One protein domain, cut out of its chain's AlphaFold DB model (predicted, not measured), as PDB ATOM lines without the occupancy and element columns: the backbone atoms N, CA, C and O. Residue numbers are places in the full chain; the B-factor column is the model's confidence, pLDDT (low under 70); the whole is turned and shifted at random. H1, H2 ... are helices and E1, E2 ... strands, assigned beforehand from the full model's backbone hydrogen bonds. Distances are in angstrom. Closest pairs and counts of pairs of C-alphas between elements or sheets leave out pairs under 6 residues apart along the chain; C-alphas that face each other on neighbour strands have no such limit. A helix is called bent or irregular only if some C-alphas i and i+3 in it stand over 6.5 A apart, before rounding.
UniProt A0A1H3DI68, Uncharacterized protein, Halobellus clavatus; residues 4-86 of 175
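Overview. This is residues 4 to 86 of the 175 residues of an uncharacterized protein of Halobellus clavatus (UniProt A0A1H3DI68). A strongly twisted sheet of five strands makes the middle layer of a compact domain, with H1 and H2 packed on one face and H3 on the other, three layers in all. The long hairpin E2 and E3 runs through the middle of the sheet, and H1 stands up from the sheet. The printed part has 83 residues, with three named helices and five named strands in the order H1 E1 E2 E3 E4 H2 E5 H3, a mixed class. The sheet is antiparallel throughout, in the order E4 E3 E2 E1 E5; the radius of gyration of the C-alphas is 11.9 A and the rounded outline spans 32 by 27 by 20 A.

Along the chain. Find C-alpha 4 at (149.631, 181.202, 99.088); from there H1, residues 4 to 15, runs 16.1 A. Next come E1, residues 19 to 24, 15.9 A long, and E2, residues 27 to 36, 28.5 A. E3, residues 39 to 48, begins at C-alpha 39 at (145.219, 188.965, 117.219) and runs 29.9 A. E4, residues 51 to 57, spans 18.3 A. H2, residues 60 to 69, spans 15.2 A and is irregular: C-alphas 65 and 68 are 7.6 A apart. After E5, residues 71 to 73, 6.5 A long, H3, residues 77 to 86, runs 14.0 A to C-alpha 86 at (141.850, 207.616, 113.478).

Arrangement. Start at the sheet, where E1 to E4 form a meander, each strand the antiparallel neighbour of the one before. Look for N 30 and O 45 of E2 and E3 at 2.8 A, N 22 and O 29 of E1 and E2 at 3.0 A, N 46 and O 54 of E3 and E4 at 2.8 A, and N 21 and O 71 of E1 and E5 at 2.7 A, each within hydrogen-bond range. H1 is on the sheet at a height of 7.8 A; its closest C-alphas to E2 are those of Asn 14 and Ala 33, 5.1 A apart. On the same face, H2 runs across the strands, at 70 degrees to E1 on the local plane. H1 touches H2 with residues 5 to 9 alone, about perpendicular at 79 degrees; the closest C-alphas, of Glu 5 and Val 67, are 5.9 A apart. H3 is on the opposite face at a height of 8.9 A; its closest C-alphas to E4 are those of Val 79 and Val 52, 7.3 A apart. In H3 every O i to N i+4 pair is within hydrogen-bond range, in H1 7 of 8 and in H2 3 of 6.

Size, cuts and confidence. The two C-alphas farthest apart, of Gly 25 and Ser 37, are 36.0 A from each other. The printed part has no cut, and its links are tight. The mean pLDDT of the printed part is 87.5; look at residues 15 to 16 for values under 70.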
ATOM      1  N   LYS A   4     148.286 180.626  99.254       81.44
ATOM      2  CA  LYS A   4     149.631 181.202  99.088       81.44
ATOM      3  C   LYS A   4     149.586 182.729  99.167       81.44
ATOM      4  O   LYS A   4     150.405 183.317  99.859       81.44
ATOM      5  N   GLU A   5     148.625 183.335  98.479       82.00
ATOM      6  CA  GLU A   5     148.431 184.786  98.435       82.00
ATOM      7  C   GLU A   5     147.970 185.303  99.803       82.00
ATOM      8  O   GLU A   5     148.506 186.286 100.301       82.00
ATOM      9  N   LEU A   6     147.072 184.575 100.478       81.50
ATOM     10  CA  LEU A   6     146.662 184.875 101.851       81.50
ATOM     11  C   LEU A   6     147.832 184.812 102.840       81.50
ATOM     12  O   LEU A   6     147.967 185.677 103.703       81.50
ATOM     13  N   GLY A   7     148.702 183.808 102.701       80.94
ATOM     14  CA  GLY A   7     149.927 183.714 103.494       80.94
ATOM     15  C   GLY A   7     150.905 184.858 103.217       80.94
ATOM     16  O   GLY A   7     151.572 185.322 104.138       80.94
ATOM     17  N   GLU A   8     150.975 185.337 101.974       84.19
ATOM     18  CA  GLU A   8     151.783 186.500 101.603       84.19
ATOM     19  C   GLU A   8     151.221 187.792 102.205       84.19
ATOM     20  O   GLU A   8     151.981 188.550 102.804       84.19
ATOM     21  N   PHE A   9     149.899 187.982 102.172       84.75
ATOM     22  CA  PHE A   9     149.227 189.100 102.835       84.75
ATOM     23  C   PHE A   9     149.527 189.134 104.333       84.75
ATOM     24  O   PHE A   9     150.027 190.135 104.843       84.75
ATOM     25  N   LEU A  10     149.303 188.015 105.028       80.00
ATOM     26  CA  LEU A  10     149.554 187.905 106.468       80.00
ATOM     27  C   LEU A  10     151.031 188.050 106.843       80.00
ATOM     28  O   LEU A  10     151.332 188.275 108.011       80.00
ATOM     29  N   LYS A  11     151.953 187.882 105.893       82.19
ATOM     30  CA  LYS A  11     153.381 188.088 106.122       82.19
ATOM     31  C   LYS A  11     153.771 189.547 105.902       82.19
ATOM     32  O   LYS A  11     154.392 190.134 106.779       82.19
ATOM     33  N   ARG A  12     153.405 190.113 104.750       82.25
ATOM     34  CA  ARG A  12     153.863 191.438 104.311       82.25
ATOM     35  C   ARG A  12     153.108 192.557 105.014       82.25
ATOM     36  O   ARG A  12     153.730 193.394 105.654       82.25
ATOM     37  N   ALA A  13     151.774 192.490 105.014       74.06
ATOM     38  CA  ALA A  13     150.931 193.523 105.618       74.06
ATOM     39  C   ALA A  13     150.994 193.551 107.156       74.06
ATOM     40  O   ALA A  13     150.567 194.520 107.769       74.06
ATOM     41  N   ASN A  14     151.487 192.473 107.775       70.88
ATOM     42  CA  ASN A  14     151.574 192.303 109.226       70.88
ATOM     43  C   ASN A  14     152.998 192.509 109.775       70.88
ATOM     44  O   ASN A  14     153.168 192.622 110.985       70.88
ATOM     45  N   GLY A  15     154.026 192.440 108.919       59.25
ATOM     46  CA  GLY A  15     155.414 192.236 109.351       59.25
ATOM     47  C   GLY A  15     156.458 193.183 108.764       59.25
ATOM     48  O   GLY A  15     157.478 193.374 109.418       59.25
ATOM     49  N   ASP A  16     156.219 193.775 107.588       61.72
ATOM     50  CA  ASP A  16     157.270 194.448 106.805       61.72
ATOM     51  C   ASP A  16     156.977 195.944 106.523       61.72
ATOM     52  O   ASP A  16     157.471 196.482 105.540       61.72
ATOM     53  N   ASP A  17     156.167 196.620 107.354       73.38
ATOM     54  CA  ASP A  17     155.732 198.032 107.182       73.38
ATOM     55  C   ASP A  17     155.044 198.343 105.827       73.38
ATOM     56  O   ASP A  17     154.810 199.497 105.465       73.38
ATOM     57  N   GLU A  18     154.670 197.306 105.078       88.31
ATOM     58  CA  GLU A  18     153.953 197.405 103.811       88.31
ATOM     59  C   GLU A  18     152.439 197.304 104.013       88.31
ATOM     60  O   GLU A  18     151.938 196.702 104.964       88.31
ATOM     61  N   VAL A  19     151.688 197.843 103.058       90.31
ATOM     62  CA  VAL A  19     150.234 197.712 102.970       90.31
ATOM     63  C   VAL A  19     149.847 197.056 101.659       90.31
ATOM     64  O   VAL A  19     150.511 197.233 100.636       90.31
ATOM     65  N   ALA A  20     148.749 196.308 101.676       92.44
ATOM     66  CA  ALA A  20     148.164 195.798 100.447       92.44
ATOM     67  C   ALA A  20     147.411 196.931  99.739       92.44
ATOM     68  O   ALA A  20     146.455 197.484 100.267       92.44
ATOM     69  N   TYR A  21     147.836 197.280  98.540       93.31
ATOM     70  CA  TYR A  21     147.260 198.314  97.703       93.31
ATOM     71  C   TYR A  21     146.452 197.695  96.567       93.31
ATOM     72  O   TYR A  21     146.826 196.674  95.985       93.31
ATOM     73  N   LEU A  22     145.333 198.332  96.242       92.00
ATOM     74  CA  LEU A  22     144.578 198.048  95.033       92.00
ATOM     75  C   LEU A  22     143.928 199.340  94.523       92.00
ATOM     76  O   LEU A  22     143.404 200.142  95.300       92.00
ATOM     77  N   GLN A  23     143.905 199.503  93.205       89.94
ATOM     78  CA  GLN A  23     143.211 200.606  92.552       89.94
ATOM     79  C   GLN A  23     141.870 200.130  91.988       89.94
ATOM     80  O   GLN A  23     141.789 199.102  91.307       89.94
ATOM     81  N   ARG A  24     140.797 200.885  92.240       85.62
ATOM     82  CA  ARG A  24     139.457 200.639  91.687       85.62
ATOM     83  C   ARG A  24     138.909 201.897  91.035       85.62
ATOM     84  O   ARG A  24     138.270 202.723  91.673       85.62
ATOM     85  N   GLY A  25     139.121 202.001  89.724       86.69
ATOM     86  CA  GLY A  25     138.736 203.190  88.969       86.69
ATOM     87  C   GLY A  25     139.533 204.395  89.455       86.69
ATOM     88  O   GLY A  25     140.750 204.428  89.311       86.69
ATOM     89  N   ASP A  26     138.832 205.363  90.025       86.81
ATOM     90  CA  ASP A  26     139.342 206.607  90.596       86.81
ATOM     91  C   ASP A  26     139.533 206.558  92.128       86.81
ATOM     92  O   ASP A  26     139.842 207.582  92.733       86.81
ATOM     93  N   GLU A  27     139.365 205.386  92.748       90.88
ATOM     94  CA  GLU A  27     139.577 205.141  94.181       90.88
ATOM     95  C   GLU A  27     140.837 204.294  94.421       90.88
ATOM     96  O   GLU A  27     141.045 203.256  93.784       90.88
ATOM     97  N   ASP A  28     141.645 204.718  95.388       93.69
ATOM     98  CA  ASP A  28     142.790 203.983  95.918       93.69
ATOM     99  C   ASP A  28     142.391 203.318  97.237       93.69
ATOM    100  O   ASP A  28     141.857 203.978  98.134       93.69
ATOM    101  N   ILE A  29     142.641 202.014  97.371       93.12
ATOM    102  CA  ILE A  29     142.305 201.262  98.581       93.12
ATOM    103  C   ILE A  29     143.575 200.653  99.181       93.12
ATOM    104  O   ILE A  29     144.260 199.853  98.546       93.12
ATOM    105  N   TRP A  30     143.844 201.003 100.438       93.56
ATOM    106  CA  TRP A  30     145.002 200.570 101.219       93.56
ATOM    107  C   TRP A  30     144.542 199.647 102.342       93.56
ATOM    108  O   TRP A  30     143.783 200.054 103.216       93.56
ATOM    109  N   VAL A  31     144.966 198.395 102.326       93.06
ATOM    110  CA  VAL A  31     144.524 197.340 103.232       93.06
ATOM    111  C   VAL A  31     145.627 197.057 104.244       93.06
ATOM    112  O   VAL A  31     146.722 196.618 103.891       93.06
ATOM    113  N   TYR A  32     145.302 197.288 105.511       91.44
ATOM    114  CA  TYR A  32     146.178 197.071 106.653       91.44
ATOM    115  C   TYR A  32     145.867 195.747 107.348       91.44
ATOM    116  O   TYR A  32     144.704 195.338 107.464       91.44
ATOM    117  N   ALA A  33     146.920 195.128 107.877       91.38
ATOM    118  CA  ALA A  33     146.845 194.091 108.893       91.38
ATOM    119  C   ALA A  33     147.595 194.596 110.131       91.38
ATOM    120  O   ALA A  33     148.812 194.709 110.126       91.38
ATOM    121  N   LEU A  34     146.865 194.947 111.186       89.56
ATOM    122  CA  LEU A  34     147.427 195.503 112.411       89.56
ATOM    123  C   LEU A  34     147.541 194.399 113.478       89.56
ATOM    124  O   LEU A  34     146.516 194.012 114.059       89.56
ATOM    125  N   PRO A  35     148.746 193.852 113.737       88.12
ATOM    126  CA  PRO A  35     148.947 192.864 114.789       88.12
ATOM    127  C   PRO A  35     148.859 193.500 116.171       88.12
ATOM    128  O   PRO A  35     149.419 194.565 116.430       88.12
ATOM    129  N   LYS A  36     148.237 192.785 117.105       88.31
ATOM    130  CA  LYS A  36     148.283 193.106 118.529       88.31
ATOM    131  C   LYS A  36     148.106 191.841 119.359       88.31
ATOM    132  O   LYS A  36     147.084 191.159 119.282       88.31
ATOM    133  N   SER A  37     149.105 191.545 120.192       84.88
ATOM    134  CA  SER A  37     149.181 190.284 120.937       84.88
ATOM    135  C   SER A  37     149.084 189.086 119.973       84.88
ATOM    136  O   SER A  37     149.863 189.006 119.026       84.88
ATOM    137  N   LYS A  38     148.132 188.171 120.177       86.50
ATOM    138  CA  LYS A  38     147.837 187.035 119.282       86.50
ATOM    139  C   LYS A  38     146.758 187.319 118.228       86.50
ATOM    140  O   LYS A  38     146.345 186.402 117.522       86.50
ATOM    141  N   TYR A  39     146.275 188.557 118.140       87.88
ATOM    142  CA  TYR A  39     145.219 188.965 117.219       87.88
ATOM    143  C   TYR A  39     145.777 189.814 116.077       87.88
ATOM    144  O   TYR A  39     146.755 190.538 116.242       87.88
ATOM    145  N   THR A  40     145.105 189.764 114.930       89.25
ATOM    146  CA  THR A  40     145.372 190.660 113.797       89.25
ATOM    147  C   THR A  40     144.066 191.282 113.346       89.25
ATOM    148  O   THR A  40     143.114 190.562 113.016       89.25
ATOM    149  N   PHE A  41     144.028 192.609 113.349       91.38
ATOM    150  CA  PHE A  41     142.894 193.415 112.921       91.38
ATOM    151  C   PHE A  41     143.089 193.845 111.480       91.38
ATOM    152  O   PHE A  41     144.196 194.191 111.085       91.38
ATOM    153  N   HIS A  42     142.021 193.829 110.694       92.12
ATOM    154  CA  HIS A  42     142.110 194.172 109.279       92.12
ATOM    155  C   HIS A  42     141.159 195.308 108.976       92.12
ATOM    156  O   HIS A  42     140.006 195.296 109.412       92.12
ATOM    157  N   PHE A  43     141.628 196.274 108.204       92.31
ATOM    158  CA  PHE A  43     140.818 197.387 107.736       92.31
ATOM    159  C   PHE A  43     141.373 197.917 106.416       92.31
ATOM    160  O   PHE A  43     142.534 197.699 106.082       92.31
ATOM    161  N   SER A  44     140.526 198.588 105.645       92.75
ATOM    162  CA  SER A  44     140.891 199.248 104.403       92.75
ATOM    163  C   SER A  44     140.640 200.745 104.492       92.75
ATOM    164  O   SER A  44     139.572 201.176 104.930       92.75
ATOM    165  N   ILE A  45     141.601 201.530 104.031       91.94
ATOM    166  CA  ILE A  45     141.511 202.974 103.851       91.94
ATOM    167  C   ILE A  45     141.173 203.230 102.395       91.94
ATOM    168  O   ILE A  45     141.839 202.715 101.507       91.94
ATOM    169  N   HIS A  46     140.133 204.014 102.169       92.50
ATOM    170  CA  HIS A  46     139.682 204.418 100.851       92.50
ATOM    171  C   HIS A  46     140.045 205.884 100.661       92.50
ATOM    172  O   HIS A  46     139.624 206.732 101.456       92.50
ATOM    173  N   SER A  47     140.832 206.175  99.633       92.81
ATOM    174  CA  SER A  47     141.252 207.530  99.302       92.81
ATOM    175  C   SER A  47     140.937 207.885  97.862       92.81
ATOM    176  O   SER A  47     140.972 207.036  96.970       92.81
ATOM    177  N   LYS A  48     140.680 209.170  97.636       91.88
ATOM    178  CA  LYS A  48     140.421 209.741  96.320       91.88
ATOM    179  C   LYS A  48     141.090 211.101  96.226       91.88
ATOM    180  O   LYS A  48     141.005 211.901  97.150       91.88
ATOM    181  N   SER A  49     141.761 211.371  95.108       86.38
ATOM    182  CA  SER A  49     142.447 212.653  94.869       86.38
ATOM    183  C   SER A  49     143.459 213.055  95.959       86.38
ATOM    184  O   SER A  49     143.742 214.239  96.119       86.38
ATOM    185  N   GLY A  50     144.021 212.082  96.686       80.94
ATOM    186  CA  GLY A  50     144.987 212.317  97.768       80.94
ATOM    187  C   GLY A  50     144.382 212.527  99.160       80.94
ATOM    188  O   GLY A  50     145.145 212.673 100.109       80.94
ATOM    189  N   ASP A  51     143.054 212.484  99.300       86.50
ATOM    190  CA  ASP A  51     142.363 212.605 100.587       86.50
ATOM    191  C   ASP A  51     141.735 211.270 101.004       86.50
ATOM    192  O   ASP A  51     141.209 210.523 100.173       86.50
ATOM    193  N   VAL A  52     141.764 210.959 102.305       88.75
ATOM    194  CA  VAL A  52     141.087 209.773 102.850       88.75
ATOM    195  C   VAL A  52     139.601 210.057 103.030       88.75
ATOM    196  O   VAL A  52     139.206 210.836 103.896       88.75
ATOM    197  N   GLU A  53     138.766 209.349 102.275       88.81
ATOM    198  CA  GLU A  53     137.312 209.458 102.374       88.81
ATOM    199  C   GLU A  53     136.768 208.654 103.560       88.81
ATOM    200  O   GLU A  53     135.932 209.137 104.324       88.81
ATOM    201  N   LYS A  54     137.236 207.411 103.732       87.88
ATOM    202  CA  LYS A  54     136.730 206.509 104.780       87.88
ATOM    203  C   LYS A  54     137.707 205.393 105.128       87.88
ATOM    204  O   LYS A  54     138.522 204.974 104.311       87.88
ATOM    205  N   ILE A  55     137.532 204.848 106.328       90.00
ATOM    206  CA  ILE A  55     138.189 203.624 106.788       90.00
ATOM    207  C   ILE A  55     137.100 202.587 107.070       90.00
ATOM    208  O   ILE A  55     136.066 202.903 107.657       90.00
ATOM    209  N   GLN A  56     137.300 201.350 106.627       88.75
ATOM    210  CA  GLN A  56     136.363 200.252 106.843       88.75
ATOM    211  C   GLN A  56     137.106 199.076 107.462       88.75
ATOM    212  O   GLN A  56     138.075 198.604 106.878       88.75
ATOM    213  N   ALA A  57     136.641 198.555 108.601       91.00
ATOM    214  CA  ALA A  57     137.091 197.246 109.081       91.00
ATOM    215  C   ALA A  57     136.929 196.185 107.983       91.00
ATOM    216  O   ALA A  57     136.138 196.387 107.075       91.00
ATOM    217  N   ARG A  58     137.650 195.064 108.030       89.94
ATOM    218  CA  ARG A  58     137.569 193.966 107.051       89.94
ATOM    219  C   ARG A  58     137.605 192.614 107.750       89.94
ATOM    220  O   ARG A  58     138.397 192.393 108.660       89.94
ATOM    221  N   ASN A  59     136.732 191.698 107.339       87.31
ATOM    222  CA  ASN A  59     136.789 190.310 107.790       87.31
ATOM    223  C   ASN A  59     137.680 189.488 106.842       87.31
ATOM    224  O   ASN A  59     138.010 189.938 105.743       87.31
ATOM    225  N   MET A  60     138.066 188.285 107.270       85.31
ATOM    226  CA  MET A  60     138.948 187.428 106.471       85.31
ATOM    227  C   MET A  60     138.322 187.029 105.134       85.31
ATOM    228  O   MET A  60     139.030 187.007 104.136       85.31
ATOM    229  N   ASP A  61     137.007 186.818 105.083       86.00
ATOM    230  CA  ASP A  61     136.303 186.487 103.837       86.00
ATOM    231  C   ASP A  61     136.421 187.591 102.783       86.00
ATOM    232  O   ASP A  61     136.477 187.317 101.583       86.00
ATOM    233  N   TRP A  62     136.433 188.859 103.205       87.75
ATOM    234  CA  TRP A  62     136.666 189.966 102.288       87.75
ATOM    235  C   TRP A  62     138.112 189.968 101.795       87.75
ATOM    236  O   TRP A  62     138.328 190.117 100.595       87.75
ATOM    237  N   ILE A  63     139.087 189.767 102.686       87.38
ATOM    238  CA  ILE A  63     140.513 189.722 102.331       87.38
ATOM    239  C   ILE A  63     140.775 188.590 101.329       87.38
ATOM    240  O   ILE A  63     141.351 188.830 100.271       87.38
ATOM    241  N   ASP A  64     140.272 187.388 101.611       86.12
ATOM    242  CA  ASP A  64     140.431 186.189 100.778       86.12
ATOM    243  C   ASP A  64     139.934 186.407  99.336       86.12
ATOM    244  O   ASP A  64     140.572 185.992  98.373       86.12
ATOM    245  N   LYS A  65     138.840 187.162  99.165       86.00
ATOM    246  CA  LYS A  65     138.282 187.496  97.842       86.00
ATOM    247  C   LYS A  65     139.132 188.469  97.021       86.00
ATOM    248  O   LYS A  65     138.925 188.553  95.812       86.00
ATOM    249  N   HIS A  66     140.024 189.229  97.651       85.69
ATOM    250  CA  HIS A  66     140.774 190.308  96.997       85.69
ATOM    251  C   HIS A  66     142.286 190.074  96.979       85.69
ATOM    252  O   HIS A  66     142.989 190.742  96.227       85.69
ATOM    253  N   VAL A  67     142.788 189.102  97.742       85.25
ATOM    254  CA  VAL A  67     144.228 188.911  97.938       85.25
ATOM    255  C   VAL A  67     145.011 188.633  96.654       85.25
ATOM    256  O   VAL A  67     146.164 189.033  96.534       85.25
ATOM    257  N   ALA A  68     144.371 188.022  95.656       84.38
ATOM    258  CA  ALA A  68     144.987 187.725  94.365       84.38
ATOM    259  C   ALA A  68     145.317 188.975  93.524       84.38
ATOM    260  O   ALA A  68     146.043 188.867  92.538       84.38
ATOM    261  N   VAL A  69     144.758 190.141  93.869       86.31
ATOM    262  CA  VAL A  69     144.944 191.399  93.125       86.31
ATOM    263  C   VAL A  69     145.631 192.492  93.945       86.31
ATOM    264  O   VAL A  69     145.672 193.635  93.502       86.31
ATOM    265  N   PHE A  70     146.139 192.168  95.135       90.94
ATOM    266  CA  PHE A  70     146.889 193.128  95.938       90.94
ATOM    267  C   PHE A  70     148.306 193.310  95.403       90.94
ATOM    268  O   PHE A  70     149.019 192.346  95.119       90.94
ATOM    269  N   GLU A  71     148.728 194.563  95.349       90.94
ATOM    270  CA  GLU A  71     150.132 194.943  95.304       90.94
ATOM    271  C   GLU A  71     150.591 195.280  96.725       90.94
ATOM    272  O   GLU A  71     149.778 195.676  97.550       90.94
ATOM    273  N   TYR A  72     151.871 195.114  97.047       91.38
ATOM    274  CA  TYR A  72     152.392 195.448  98.378       91.38
ATOM    275  C   TYR A  72     153.367 196.603  98.252       91.38
ATOM    276  O   TYR A  72     154.341 196.509  97.499       91.38
ATOM    277  N   VAL A  73     153.066 197.689  98.955       92.06
ATOM    278  CA  VAL A  73     153.778 198.964  98.853       92.06
ATOM    279  C   VAL A  73     153.907 199.605 100.229       92.06
ATOM    280  O   VAL A  73     153.112 199.327 101.125       92.06
ATOM    281  N   GLU A  74     154.882 200.493 100.394       90.81
ATOM    282  CA  GLU A  74     154.933 201.379 101.556       90.81
ATOM    283  C   GLU A  74     153.758 202.374 101.477       90.81
ATOM    284  O   GLU A  74     153.534 202.969 100.413       90.81
ATOM    285  N   PRO A  75     152.969 202.549 102.551       89.69
ATOM    286  CA  PRO A  75     151.857 203.486 102.529       89.69
ATOM    287  C   PRO A  75     152.372 204.925 102.398       89.69
ATOM    288  O   PRO A  75     153.342 205.304 103.055       89.69
ATOM    289  N   PRO A  76     151.712 205.779 101.600       91.56
ATOM    290  CA  PRO A  76     152.054 207.192 101.566       91.56
ATOM    291  C   PRO A  76     151.752 207.851 102.921       91.56
ATOM    292  O   PRO A  76     150.819 207.457 103.623       91.56
ATOM    293  N   VAL A  77     152.503 208.905 103.256       90.88
ATOM    294  CA  VAL A  77     152.472 209.559 104.583       90.88
ATOM    295  C   VAL A  77     151.056 209.940 105.033       90.88
ATOM    296  O   VAL A  77     150.686 209.712 106.178       90.88
ATOM    297  N   PHE A  78     150.213 210.445 104.129       91.38
ATOM    298  CA  PHE A  78     148.842 210.828 104.486       91.38
ATOM    299  C   PHE A  78     147.986 209.631 104.944       91.38
ATOM    300  O   PHE A  78     147.092 209.791 105.775       91.38
ATOM    301  N   VAL A  79     148.262 208.425 104.434       91.69
ATOM    302  CA  VAL A  79     147.583 207.186 104.836       91.69
ATOM    303  C   VAL A  79     148.097 206.728 106.197       91.69
ATOM    304  O   VAL A  79     147.287 206.414 107.067       91.69
ATOM    305  N   SER A  80     149.414 206.744 106.430       90.81
ATOM    306  CA  SER A  80     149.984 206.371 107.733       90.81
ATOM    307  C   SER A  80     149.590 207.338 108.855       90.81
ATOM    308  O   SER A  80     149.284 206.899 109.968       90.81
ATOM    309  N   ASP A  81     149.535 208.638 108.559       91.38
ATOM    310  CA  ASP A  81     149.087 209.669 109.501       91.38
ATOM    311  C   ASP A  81     147.605 209.462 109.837       91.38
ATOM    312  O   ASP A  81     147.230 209.420 111.007       91.38
ATOM    313  N   THR A  82     146.777 209.185 108.821       91.50
ATOM    314  CA  THR A  82     145.360 208.834 109.000       91.50
ATOM    315  C   THR A  82     145.188 207.629 109.928       91.50
ATOM    316  O   THR A  82     144.332 207.671 110.812       91.50
ATOM    317  N   VAL A  83     145.972 206.556 109.759       91.44
ATOM    318  CA  VAL A  83     145.918 205.395 110.667       91.44
ATOM    319  C   VAL A  83     146.232 205.823 112.094       91.44
ATOM    320  O   VAL A  83     145.463 205.520 112.999       91.44
ATOM    321  N   SER A  84     147.331 206.552 112.281       90.50
ATOM    322  CA  SER A  84     147.798 206.980 113.603       90.50
ATOM    323  C   SER A  84     146.796 207.887 114.326       90.50
ATOM    324  O   SER A  84     146.712 207.858 115.551       90.50
ATOM    325  N   GLU A  85     146.034 208.691 113.584       92.62
ATOM    326  CA  GLU A  85     145.051 209.621 114.146       92.62
ATOM    327  C   GLU A  85     143.681 208.988 114.407       92.62
ATOM    328  O   GLU A  85     143.002 209.360 115.368       92.62
ATOM    329  N   ARG A  86     143.246 208.075 113.534       91.38
ATOM    330  CA  ARG A  86     141.850 207.616 113.478       91.38
ATOM    331  C   ARG A  86     141.658 206.185 113.943       91.38
ATOM    332  O   ARG A  86     140.525 205.816 114.241       91.38
TER     333      ARG A  86